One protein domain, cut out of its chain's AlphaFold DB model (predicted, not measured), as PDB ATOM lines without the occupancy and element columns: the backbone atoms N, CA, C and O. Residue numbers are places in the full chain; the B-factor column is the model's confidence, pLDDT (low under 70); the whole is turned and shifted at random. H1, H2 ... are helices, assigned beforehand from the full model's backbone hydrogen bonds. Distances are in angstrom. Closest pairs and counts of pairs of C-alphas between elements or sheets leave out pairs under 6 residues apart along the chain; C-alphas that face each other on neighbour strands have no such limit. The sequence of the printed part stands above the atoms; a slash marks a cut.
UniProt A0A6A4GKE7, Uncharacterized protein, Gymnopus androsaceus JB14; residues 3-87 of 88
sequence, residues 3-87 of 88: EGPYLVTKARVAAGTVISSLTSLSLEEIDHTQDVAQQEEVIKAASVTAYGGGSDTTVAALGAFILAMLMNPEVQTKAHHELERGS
ATOM      1  N   GLU A   3     204.066 177.371 216.437       78.25
ATOM      2  CA  GLU A   3     203.063 178.035 215.595       78.25
ATOM      3  C   GLU A   3     203.681 179.023 214.592       78.25
ATOM      4  O   GLU A   3     203.321 179.039 213.421       78.25
ATOM      5  N   GLY A   4     204.661 179.820 215.032       86.94
ATOM      6  CA  GLY A   4     205.275 180.868 214.208       86.94
ATOM      7  C   GLY A   4     205.907 180.344 212.910       86.94
ATOM      8  O   GLY A   4     205.523 180.805 211.837       86.94
ATOM      9  N   PRO A   5     206.837 179.369 212.970       88.06
ATOM     10  CA  PRO A   5     207.448 178.796 211.771       88.06
ATOM     11  C   PRO A   5     206.432 178.156 210.820       88.06
ATOM     12  O   PRO A   5     206.530 178.349 209.610       88.06
ATOM     13  N   TYR A   6     205.431 177.452 211.355       91.38
ATOM     14  CA  TYR A   6     204.362 176.864 210.550       91.38
ATOM     15  C   TYR A   6     203.571 177.937 209.788       91.38
ATOM     16  O   TYR A   6     203.428 177.840 208.569       91.38
ATOM     17  N   LEU A   7     203.129 178.998 210.473       92.75
ATOM     18  CA  LEU A   7     202.384 180.099 209.851       92.75
ATOM     19  C   LEU A   7     203.209 180.830 208.785       92.75
ATOM     20  O   LEU A   7     202.678 181.179 207.731       92.75
ATOM     21  N   VAL A   8     204.510 181.026 209.020       92.50
ATOM     22  CA  VAL A   8     205.423 181.617 208.028       92.50
ATOM     23  C   VAL A   8     205.521 180.735 206.786       92.50
ATOM     24  O   VAL A   8     205.425 181.246 205.670       92.50
ATOM     25  N   THR A   9     205.690 179.423 206.955       93.06
ATOM     26  CA  THR A   9     205.728 178.486 205.826       93.06
ATOM     27  C   THR A   9     204.404 178.491 205.075       93.06
ATOM     28  O   THR A   9     204.415 178.657 203.860       93.06
ATOM     29  N   LYS A  10     203.268 178.425 205.777       93.38
ATOM     30  CA  LYS A  10     201.930 178.486 205.173       93.38
ATOM     31  C   LYS A  10     201.729 179.756 204.342       93.38
ATOM     32  O   LYS A  10     201.279 179.680 203.201       93.38
ATOM     33  N   ALA A  11     202.126 180.914 204.869       94.69
ATOM     34  CA  ALA A  11     202.065 182.177 204.137       94.69
ATOM     35  C   ALA A  11     202.971 182.180 202.891       94.69
ATOM     36  O   ALA A  11     202.576 182.684 201.843       94.69
ATOM     37  N   ARG A  12     204.169 181.586 202.975       95.00
ATOM     38  CA  ARG A  12     205.093 181.466 201.834       95.00
ATOM     39  C   ARG A  12     204.595 180.500 200.762       95.00
ATOM     40  O   ARG A  12     204.827 180.777 199.589       95.00
ATOM     41  N   VAL A  13     203.926 179.407 201.146       94.94
ATOM     42  CA  VAL A  13     203.262 178.485 200.205       94.94
ATOM     43  C   VAL A  13     202.184 179.254 199.441       94.94
ATOM     44  O   VAL A  13     202.214 179.290 198.217       94.94
ATOM     45  N   ALA A  14     201.308 179.972 200.155       93.81
ATOM     46  CA  ALA A  14     200.259 180.789 199.539       93.81
ATOM     47  C   ALA A  14     200.810 181.901 198.622       93.81
ATOM     48  O   ALA A  14     200.180 182.248 197.627       93.81
ATOM     49  N   ALA A  15     201.985 182.451 198.940       95.38
ATOM     50  CA  ALA A  15     202.659 183.459 198.124       95.38
ATOM     51  C   ALA A  15     203.477 182.879 196.951       95.38
ATOM     52  O   ALA A  15     203.998 183.649 196.147       95.38
ATOM     53  N   GLY A  16     203.641 181.553 196.855       93.50
ATOM     54  CA  GLY A  16     204.486 180.911 195.841       93.50
ATOM     55  C   GLY A  16     205.991 181.167 196.015       93.50
ATOM     56  O   GLY A  16     206.756 181.009 195.070       93.50
ATOM     57  N   THR A  17     206.433 181.584 197.207       95.38
ATOM     58  CA  THR A  17     207.840 181.930 197.505       95.38
ATOM     59  C   THR A  17     208.496 180.956 198.484       95.38
ATOM     60  O   THR A  17     209.500 181.284 199.120       95.38
ATOM     61  N   VAL A  18     207.873 179.803 198.724       94.44
ATOM     62  CA  VAL A  18     208.354 178.821 199.696       94.44
ATOM     63  C   VAL A  18     209.546 178.041 199.147       94.44
ATOM     64  O   VAL A  18     209.639 177.762 197.956       94.44
ATOM     65  N   ILE A  19     210.467 177.680 200.039       92.44
ATOM     66  CA  ILE A  19     211.519 176.710 199.739       92.44
ATOM     67  C   ILE A  19     210.973 175.329 200.093       92.44
ATOM     68  O   ILE A  19     210.373 175.167 201.158       92.44
ATOM     69  N   SER A  20     211.213 174.350 199.221       94.44
ATOM     70  CA  SER A  20     210.794 172.965 199.438       94.44
ATOM     71  C   SER A  20     211.236 172.453 200.811       94.44
ATOM     72  O   SER A  20     212.409 172.530 201.182       94.44
ATOM     73  N   SER A  21     210.280 171.933 201.568       94.62
ATOM     74  CA  SER A  21     210.443 171.407 202.918       94.62
ATOM     75  C   SER A  21     209.361 170.370 203.192       94.62
ATOM     76  O   SER A  21     208.338 170.361 202.512       94.62
ATOM     77  N   LEU A  22     209.548 169.540 204.224       94.44
ATOM     78  CA  LEU A  22     208.509 168.609 204.676       94.44
ATOM     79  C   LEU A  22     207.161 169.327 204.848       94.44
ATOM     80  O   LEU A  22     206.161 168.904 204.289       94.44
ATOM     81  N   THR A  23     207.153 170.455 205.560       95.19
ATOM     82  CA  THR A  23     205.930 171.219 205.818       95.19
ATOM     83  C   THR A  23     205.308 171.787 204.544       95.19
ATOM     84  O   THR A  23     204.094 171.724 204.407       95.19
ATOM     85  N   SER A  24     206.095 172.354 203.620       95.88
ATOM     86  CA  SER A  24     205.534 172.936 202.391       95.88
ATOM     87  C   SER A  24     204.950 171.868 201.474       95.88
ATOM     88  O   SER A  24     203.830 172.034 201.009       95.88
ATOM     89  N   LEU A  25     205.665 170.753 201.291       96.75
ATOM     90  CA  LEU A  25     205.199 169.625 200.485       96.75
ATOM     91  C   LEU A  25     203.908 169.041 201.066       96.75
ATOM     92  O   LEU A  25     202.933 168.872 200.348       96.75
ATOM     93  N   SER A  26     203.849 168.833 202.384       96.50
ATOM     94  CA  SER A  26     202.626 168.329 203.017       96.50
ATOM     95  C   SER A  26     201.455 169.317 202.961       96.50
ATOM     96  O   SER A  26     200.310 168.884 202.917       96.50
ATOM     97  N   LEU A  27     201.706 170.634 202.969       95.94
ATOM     98  CA  LEU A  27     200.656 171.647 202.791       95.94
ATOM     99  C   LEU A  27     200.103 171.664 201.357       95.94
ATOM    100  O   LEU A  27     198.919 171.927 201.173       95.94
ATOM    101  N   GLU A  28     200.945 171.402 200.357       95.06
ATOM    102  CA  GLU A  28     200.544 171.308 198.944       95.06
ATOM    103  C   GLU A  28     199.704 170.052 198.654       95.06
ATOM    104  O   GLU A  28     198.893 170.056 197.732       95.06
ATOM    105  N   GLU A  29     199.854 169.002 199.466       95.88
ATOM    106  CA  GLU A  29     199.130 167.728 199.349       95.88
ATOM    107  C   GLU A  29     197.812 167.675 200.148       95.88
ATOM    108  O   GLU A  29     197.192 166.615 200.232       95.88
ATOM    109  N   ILE A  30     197.363 168.792 200.737       96.69
ATOM    110  CA  ILE A  30     196.096 168.835 201.482       96.69
ATOM    111  C   ILE A  30     194.922 168.442 200.579       96.69
ATOM    112  O   ILE A  30     194.669 169.049 199.536       96.69
ATOM    113  N   ASP A  31     194.130 167.478 201.044       97.25
ATOM    114  CA  ASP A  31     192.872 167.116 200.407       97.25
ATOM    115  C   ASP A  31     191.757 168.055 200.879       97.25
ATOM    116  O   ASP A  31     191.239 167.942 201.995       97.25
ATOM    117  N   HIS A  32     191.361 168.980 200.003       95.44
ATOM    118  CA  HIS A  32     190.288 169.944 200.256       95.44
ATOM    119  C   HIS A  32     188.880 169.327 200.323       95.44
ATOM    120  O   HIS A  32     187.927 170.039 200.642       95.44
ATOM    121  N   THR A  33     188.722 168.036 200.023       97.31
ATOM    122  CA  THR A  33     187.451 167.312 200.190       97.31
ATOM    123  C   THR A  33     187.270 166.733 201.595       97.31
ATOM    124  O   THR A  33     186.159 166.343 201.958       97.31
ATOM    125  N   GLN A  34     188.339 166.706 202.397       96.00
ATOM    126  CA  GLN A  34     188.360 166.203 203.772       96.00
ATOM    127  C   GLN A  34     188.489 167.344 204.796       96.00
ATOM    128  O   GLN A  34     188.468 168.527 204.450       96.00
ATOM    129  N   ASP A  35     188.612 167.001 206.082       97.06
ATOM    130  CA  ASP A  35     188.833 167.979 207.148       97.06
ATOM    131  C   ASP A  35     190.226 168.617 207.015       97.06
ATOM    132  O   ASP A  35     191.252 168.047 207.397       97.06
ATOM    133  N   VAL A  36     190.260 169.815 206.435       96.50
ATOM    134  CA  VAL A  36     191.485 170.597 206.241       96.50
ATOM    135  C   VAL A  36     192.096 171.020 207.578       96.50
ATOM    136  O   VAL A  36     193.317 171.019 207.713       96.50
ATOM    137  N   ALA A  37     191.281 171.356 208.583       95.75
ATOM    138  CA  ALA A  37     191.789 171.823 209.871       95.75
ATOM    139  C   ALA A  37     192.521 170.698 210.611       95.75
ATOM    140  O   ALA A  37     193.612 170.912 211.145       95.75
ATOM    141  N   GLN A  38     191.965 169.487 210.572       97.12
ATOM    142  CA  GLN A  38     192.613 168.304 211.127       97.12
ATOM    143  C   GLN A  38     193.914 167.968 210.385       97.12
ATOM    144  O   GLN A  38     194.933 167.694 211.023       97.12
ATOM    145  N   GLN A  39     193.912 168.008 209.048       97.50
ATOM    146  CA  GLN A  39     195.124 167.776 208.253       97.50
ATOM    147  C   GLN A  39     196.222 168.785 208.603       97.50
ATOM    148  O   GLN A  39     197.364 168.399 208.845       97.50
ATOM    149  N   GLU A  40     195.882 170.070 208.707       95.50
ATOM    150  CA  GLU A  40     196.826 171.116 209.097       95.50
ATOM    151  C   GLU A  40     197.415 170.899 210.496       95.50
ATOM    152  O   GLU A  40     198.618 171.101 210.696       95.50
ATOM    153  N   GLU A  41     196.607 170.454 211.460       95.06
ATOM    154  CA  GLU A  41     197.078 170.124 212.806       95.06
ATOM    155  C   GLU A  41     198.079 168.962 212.786       95.06
ATOM    156  O   GLU A  41     199.149 169.059 213.399       95.06
ATOM    157  N   VAL A  42     197.784 167.905 212.025       96.06
ATOM    158  CA  VAL A  42     198.678 166.752 211.858       96.06
ATOM    159  C   VAL A  42     199.982 167.163 211.182       96.06
ATOM    160  O   VAL A  42     201.059 166.832 211.682       96.06
ATOM    161  N   ILE A  43     199.914 167.930 210.091       95.62
ATOM    162  CA  ILE A  43     201.095 168.427 209.369       95.62
ATOM    163  C   ILE A  43     201.975 169.254 210.305       95.62
ATOM    164  O   ILE A  43     203.198 169.075 210.340       95.62
ATOM    165  N   LYS A  44     201.369 170.140 211.099       94.12
ATOM    166  CA  LYS A  44     202.082 170.960 212.078       94.12
ATOM    167  C   LYS A  44     202.758 170.092 213.140       94.12
ATOM    168  O   LYS A  44     203.954 170.259 213.382       94.12
ATOM    169  N   ALA A  45     202.030 169.152 213.744       94.00
ATOM    170  CA  ALA A  45     202.561 168.262 214.775       94.00
ATOM    171  C   ALA A  45     203.715 167.391 214.250       94.00
ATOM    172  O   ALA A  45     204.770 167.305 214.887       94.00
ATOM    173  N   ALA A  46     203.555 166.803 213.064       94.56
ATOM    174  CA  ALA A  46     204.583 165.999 212.411       94.56
ATOM    175  C   ALA A  46     205.835 166.829 212.093       94.56
ATOM    176  O   ALA A  46     206.946 166.418 212.426       94.56
ATOM    177  N   SER A  47     205.658 168.028 211.529       93.62
ATOM    178  CA  SER A  47     206.765 168.930 211.179       93.62
ATOM    179  C   SER A  47     207.599 169.320 212.398       93.62
ATOM    180  O   SER A  47     208.829 169.265 212.369       93.62
ATOM    181  N   VAL A  48     206.929 169.681 213.496       90.62
ATOM    182  CA  VAL A  48     207.578 170.030 214.766       90.62
ATOM    183  C   VAL A  48     208.338 168.843 215.335       90.62
ATOM    184  O   VAL A  48     209.472 168.999 215.782       90.62
ATOM    185  N   THR A  49     207.718 167.665 215.320       92.19
ATOM    186  CA  THR A  49     208.302 166.448 215.889       92.19
ATOM    187  C   THR A  49     209.545 166.031 215.112       92.19
ATOM    188  O   THR A  49     210.582 165.760 215.715       92.19
ATOM    189  N   ALA A  50     209.471 166.051 213.780       93.00
ATOM    190  CA  ALA A  50     210.598 165.737 212.912       93.00
ATOM    191  C   ALA A  50     211.763 166.716 213.122       93.00
ATOM    192  O   ALA A  50     212.901 166.284 213.305       93.00
ATOM    193  N   TYR A  51     211.483 168.023 213.155       90.38
ATOM    194  CA  TYR A  51     212.516 169.035 213.375       90.38
ATOM    195  C   TYR A  51     213.136 168.935 214.773       90.38
ATOM    196  O   TYR A  51     214.358 168.907 214.897       90.38
ATOM    197  N   GLY A  52     212.315 168.858 215.823       90.06
ATOM    198  CA  GLY A  52     212.791 168.787 217.206       90.06
ATOM    199  C   GLY A  52     213.607 167.524 217.473       90.06
ATOM    200  O   GLY A  52     214.731 167.606 217.964       90.06
ATOM    201  N   GLY A  53     213.086 166.362 217.069       90.00
ATOM    202  CA  GLY A  53     213.784 165.086 217.220       90.00
ATOM    203  C   GLY A  53     215.089 165.040 216.429       90.00
ATOM    204  O   GLY A  53     216.111 164.608 216.960       90.00
ATOM    205  N   GLY A  54     215.075 165.532 215.188       89.31
ATOM    206  CA  GLY A  54     216.261 165.600 214.339       89.31
ATOM    207  C   GLY A  54     217.310 166.577 214.863       89.31
ATOM    208  O   GLY A  54     218.487 166.245 214.863       89.31
ATOM    209  N   SER A  55     216.911 167.747 215.359       92.12
ATOM    210  CA  SER A  55     217.837 168.762 215.874       92.12
ATOM    211  C   SER A  55     218.584 168.271 217.115       92.12
ATOM    212  O   SER A  55     219.809 168.161 217.096       92.12
ATOM    213  N   ASP A  56     217.867 167.925 218.184       90.31
ATOM    214  CA  ASP A  56     218.501 167.667 219.480       90.31
ATOM    215  C   ASP A  56     219.376 166.407 219.450       90.31
ATOM    216  O   ASP A  56     220.499 166.405 219.959       90.31
ATOM    217  N   THR A  57     218.895 165.336 218.807       95.50
ATOM    218  CA  THR A  57     219.632 164.065 218.763       95.50
ATOM    219  C   THR A  57     220.853 164.127 217.852       95.50
ATOM    220  O   THR A  57     221.907 163.618 218.231       95.50
ATOM    221  N   THR A  58     220.761 164.776 216.684       96.94
ATOM    222  CA  THR A  58     221.907 164.869 215.763       96.94
ATOM    223  C   THR A  58     222.992 165.784 216.309       96.94
ATOM    224  O   THR A  58     224.168 165.436 216.215       96.94
ATOM    225  N   VAL A  59     222.624 166.901 216.948       96.38
ATOM    226  CA  VAL A  59     223.589 167.801 217.596       96.38
ATOM    227  C   VAL A  59     224.314 167.079 218.730       96.38
ATOM    228  O   VAL A  59     225.543 167.132 218.799       96.38
ATOM    229  N   ALA A  60     223.585 166.351 219.581       97.00
ATOM    230  CA  ALA A  60     224.188 165.576 220.663       97.00
ATOM    231  C   ALA A  60     225.112 164.466 220.133       97.00
ATOM    232  O   ALA A  60     226.239 164.320 220.610       97.00
ATOM    233  N   ALA A  61     224.665 163.715 219.122       97.88
ATOM    234  CA  ALA A  61     225.453 162.651 218.508       97.88
ATOM    235  C   ALA A  61     226.730 163.189 217.847       97.88
ATOM    236  O   ALA A  61     227.806 162.629 218.054       97.88
ATOM    237  N   LEU A  62     226.640 164.296 217.103       97.88
ATOM    238  CA  LEU A  62     227.796 164.922 216.464       97.88
ATOM    239  C   LEU A  62     228.786 165.460 217.501       97.88
ATOM    240  O   LEU A  62     229.989 165.258 217.357       97.88
ATOM    241  N   GLY A  63     228.295 166.097 218.566       98.12
ATOM    242  CA  GLY A  63     229.137 166.567 219.665       98.12
ATOM    243  C   GLY A  63     229.886 165.422 220.350       98.12
ATOM    244  O   GLY A  63     231.102 165.498 220.526       98.12
ATOM    245  N   ALA A  64     229.183 164.332 220.669       97.94
ATOM    246  CA  ALA A  64     229.790 163.132 221.240       97.94
ATOM    247  C   ALA A  64     230.816 162.497 220.289       97.94
ATOM    248  O   ALA A  64     231.898 162.106 220.724       97.94
ATOM    249  N   PHE A  65     230.505 162.436 218.994       97.12
ATOM    250  CA  PHE A  65     231.403 161.906 217.973       97.12
ATOM    251  C   PHE A  65     232.686 162.733 217.846       97.12
ATOM    252  O   PHE A  65     233.780 162.173 217.890       97.12
ATOM    253  N   ILE A  66     232.573 164.063 217.749       97.25
ATOM    254  CA  ILE A  66     233.733 164.963 217.686       97.25
ATOM    255  C   ILE A  66     234.587 164.805 218.944       97.25
ATOM    256  O   ILE A  66     235.801 164.653 218.840       97.25
ATOM    257  N   LEU A  67     233.967 164.784 220.128       98.06
ATOM    258  CA  LEU A  67     234.688 164.584 221.382       98.06
ATOM    259  C   LEU A  67     235.435 163.244 221.402       98.06
ATOM    260  O   LEU A  67     236.615 163.207 221.745       98.06
ATOM    261  N   ALA A  68     234.780 162.156 220.993       97.88
ATOM    262  CA  ALA A  68     235.402 160.838 220.927       97.88
ATOM    263  C   ALA A  68     236.608 160.818 219.975       97.88
ATOM    264  O   ALA A  68     237.639 160.239 220.319       97.88
ATOM    265  N   MET A  69     236.512 161.487 218.824       97.75
ATOM    266  CA  MET A  69     237.617 161.601 217.867       97.75
ATOM    267  C   MET A  69     238.788 162.420 218.425       97.75
ATOM    268  O   MET A  69     239.934 162.001 218.296       97.75
ATOM    269  N   LEU A  70     238.512 163.526 219.124       97.31
ATOM    270  CA  LEU A  70     239.548 164.336 219.779       97.31
ATOM    271  C   LEU A  70     240.263 163.585 220.909       97.31
ATOM    272  O   LEU A  70     241.454 163.793 221.129       97.31
ATOM    273  N   MET A  71     239.547 162.717 221.627       98.19
ATOM    274  CA  MET A  71     240.116 161.898 222.698       98.19
ATOM    275  C   MET A  71     240.891 160.676 222.186       98.19
ATOM    276  O   MET A  71     241.697 160.137 222.940       98.19
ATOM    277  N   ASN A  72     240.668 160.244 220.936       97.69
ATOM    278  CA  ASN A  72     241.299 159.057 220.340       97.69
ATOM    279  C   ASN A  72     241.828 159.361 218.916       97.69
ATOM    280  O   ASN A  72     241.274 158.866 217.923       97.69
ATOM    281  N   PRO A  73     242.883 160.188 218.772       97.31
ATOM    282  CA  PRO A  73     243.352 160.670 217.467       97.31
ATOM    283  C   PRO A  73     243.787 159.560 216.496       97.31
ATOM    284  O   PRO A  73     243.659 159.696 215.275       97.31
ATOM    285  N   GLU A  74     244.290 158.439 217.007       97.75
ATOM    286  CA  GLU A  74     244.658 157.268 216.210       97.75
ATOM    287  C   GLU A  74     243.441 156.603 215.553       97.75
ATOM    288  O   GLU A  74     243.511 156.198 214.389       97.75
ATOM    289  N   VAL A  75     242.303 156.554 216.256       96.81
ATOM    290  CA  VAL A  75     241.032 156.055 215.711       96.81
ATOM    291  C   VAL A  75     240.525 156.999 214.626       96.81
ATOM    292  O   VAL A  75     240.151 156.536 213.546       96.81
ATOM    293  N   GLN A  76     240.580 158.313 214.863       96.94
ATOM    294  CA  GLN A  76     240.207 159.323 213.869       96.94
ATOM    295  C   GLN A  76     241.051 159.212 212.591       96.94
ATOM    296  O   GLN A  76     240.510 159.220 211.485       96.94
ATOM    297  N   THR A  77     242.370 159.063 212.738       96.88
ATOM    298  CA  THR A  77     243.308 158.930 211.612       96.88
ATOM    299  C   THR A  77     243.001 157.687 210.781       96.88
ATOM    300  O   THR A  77     242.948 157.749 209.553       96.88
ATOM    301  N   LYS A  78     242.746 156.554 211.445       96.06
ATOM    302  CA  LYS A  78     242.369 155.314 210.765       96.06
ATOM    303  C   LYS A  78     241.046 155.461 210.009       96.06
ATOM    304  O   LYS A  78     240.986 155.086 208.841       96.06
ATOM    305  N   ALA A  79     240.023 156.031 210.650       93.00
ATOM    306  CA  ALA A  79     238.718 156.260 210.028       93.00
ATOM    307  C   ALA A  79     238.827 157.149 208.778       93.00
ATOM    308  O   ALA A  79     238.192 156.868 207.764       93.00
ATOM    309  N   HIS A  80     239.672 158.185 208.811       94.56
ATOM    310  CA  HIS A  80     239.913 159.042 207.648       94.56
ATOM    311  C   HIS A  80     240.557 158.278 206.484       94.56
ATOM    312  O   HIS A  80     240.048 158.317 205.367       94.56
ATOM    313  N   HIS A  81     241.614 157.513 206.758       96.50
ATOM    314  CA  HIS A  81     242.292 156.716 205.734       96.50
ATOM    315  C   HIS A  81     241.369 155.647 205.112       96.50
ATOM    316  O   HIS A  81     241.488 155.334 203.929       96.50
ATOM    317  N   GLU A  82     240.424 155.087 205.876       94.69
ATOM    318  CA  GLU A  82     239.395 154.183 205.335       94.69
ATOM    319  C   GLU A  82     238.442 154.894 204.356       94.69
ATOM    320  O   GLU A  82     238.147 154.335 203.298       94.69
ATOM    321  N   LEU A  83     238.013 156.127 204.655       93.19
ATOM    322  CA  LEU A  83     237.165 156.928 203.756       93.19
ATOM    323  C   LEU A  83     237.881 157.292 202.449       93.19
ATOM    324  O   LEU A  83     237.287 157.211 201.373       93.19
ATOM    325  N   GLU A  84     239.162 157.653 202.526       94.06
ATOM    326  CA  GLU A  84     239.966 158.003 201.348       94.06
ATOM    327  C   GLU A  84     240.166 156.805 200.411       94.06
ATOM    328  O   GLU A  84     240.041 156.937 199.195       94.06
ATOM    329  N   ARG A  85     240.397 155.606 200.962       82.94
ATOM    330  CA  ARG A  85     240.534 154.369 200.172       82.94
ATOM    331  C   ARG A  85     239.255 153.952 199.449       82.94
ATOM    332  O   ARG A  85     239.340 153.232 198.464       82.94
ATOM    333  N   GLY A  86     238.088 154.346 199.958       72.44
ATOM    334  CA  GLY A  86     236.788 154.050 199.347       72.44
ATOM    335  C   GLY A  86     236.365 155.028 198.245       72.44
ATOM    336  O   GLY A  86     235.318 154.818 197.642       72.44
ATOM    337  N   SER A  87     237.140 156.093 197.993       65.19
ATOM    338  CA  SER A  87     236.854 157.114 196.966       65.19
ATOM    339  C   SER A  87     237.551 156.875 195.613       65.19
ATOM    340  O   SER A  87     237.508 157.750 194.749       65.19
TER     341      SER A  87
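AT A GLANCE: This is residues 3 to 87 of the 88 residues of an uncharacterized protein of Gymnopus androsaceus JB14 (UniProt A0A6A4GKE7). One long straight helix, H3, makes the length of this model; the short helices H1 and H2 gather near its first end, and H4 turns off at a corner at its other end, where residues 80 to 87 stick out. Between these two ends, residues 52 to 65 of H3 stand free. The printed part has 85 residues with four named helices, H1, H2, H3 and H4 along the chain, and no named strand: the class is all helix. It is extended, with a radius of gyration of the C-alphas of 20.2 A and spans of 59 by 26 by 21 A.

IN THESE COORDINATES: Find C-alpha 3 at (203.063, 178.035, 215.595), where H1 begins; it runs over residues 3 to 14, 16.5 A. H2 holds residues 22 to 28. Look next at C-alpha 36, at (191.485, 170.597, 206.241), where H3 begins; it runs over residues 36 to 71, 52.1 A. H4, residues 73 to 85, covers 18.6 A and ends at C-alpha 85, at (240.534, 154.369, 200.172).

HOW THE PARTS SIT: H1 and H2 touch, closest at the C-alphas of Val 13 and Ser 24, 6.4 A apart, at a steep tilt of 46 degrees, the same way. H1 and H3 are close but not clearly touching, with the C-alphas of Tyr 6 and Lys 44 at 6.5 A. H2 and H3 form a helical hairpin, a shallow tilt of 19 degrees, opposite ways; H3 touches H2 with residues 40 to 47 alone, and the closest C-alphas, of Thr 23 and Ser 47, are 5.9 A apart. H3 and H4 only just touch, with 3 pairs of C-alphas within 8 A, and only at the corner; the closest are those of Met 69 and Gln 76, 5.3 A. H4 is apart from H1 and H2. In H1, H2, H3 and H4 every O i to N i+4 pair is within hydrogen-bond range.

THE WHOLE: The two C-alphas farthest apart, of Thr 33 and Glu 74, are 60.3 A apart. The printed part has no cut and no long link; the link from H3 to H4 is tight. Mean pLDDT of the printed part is 94.0, and residue 87 is under 70.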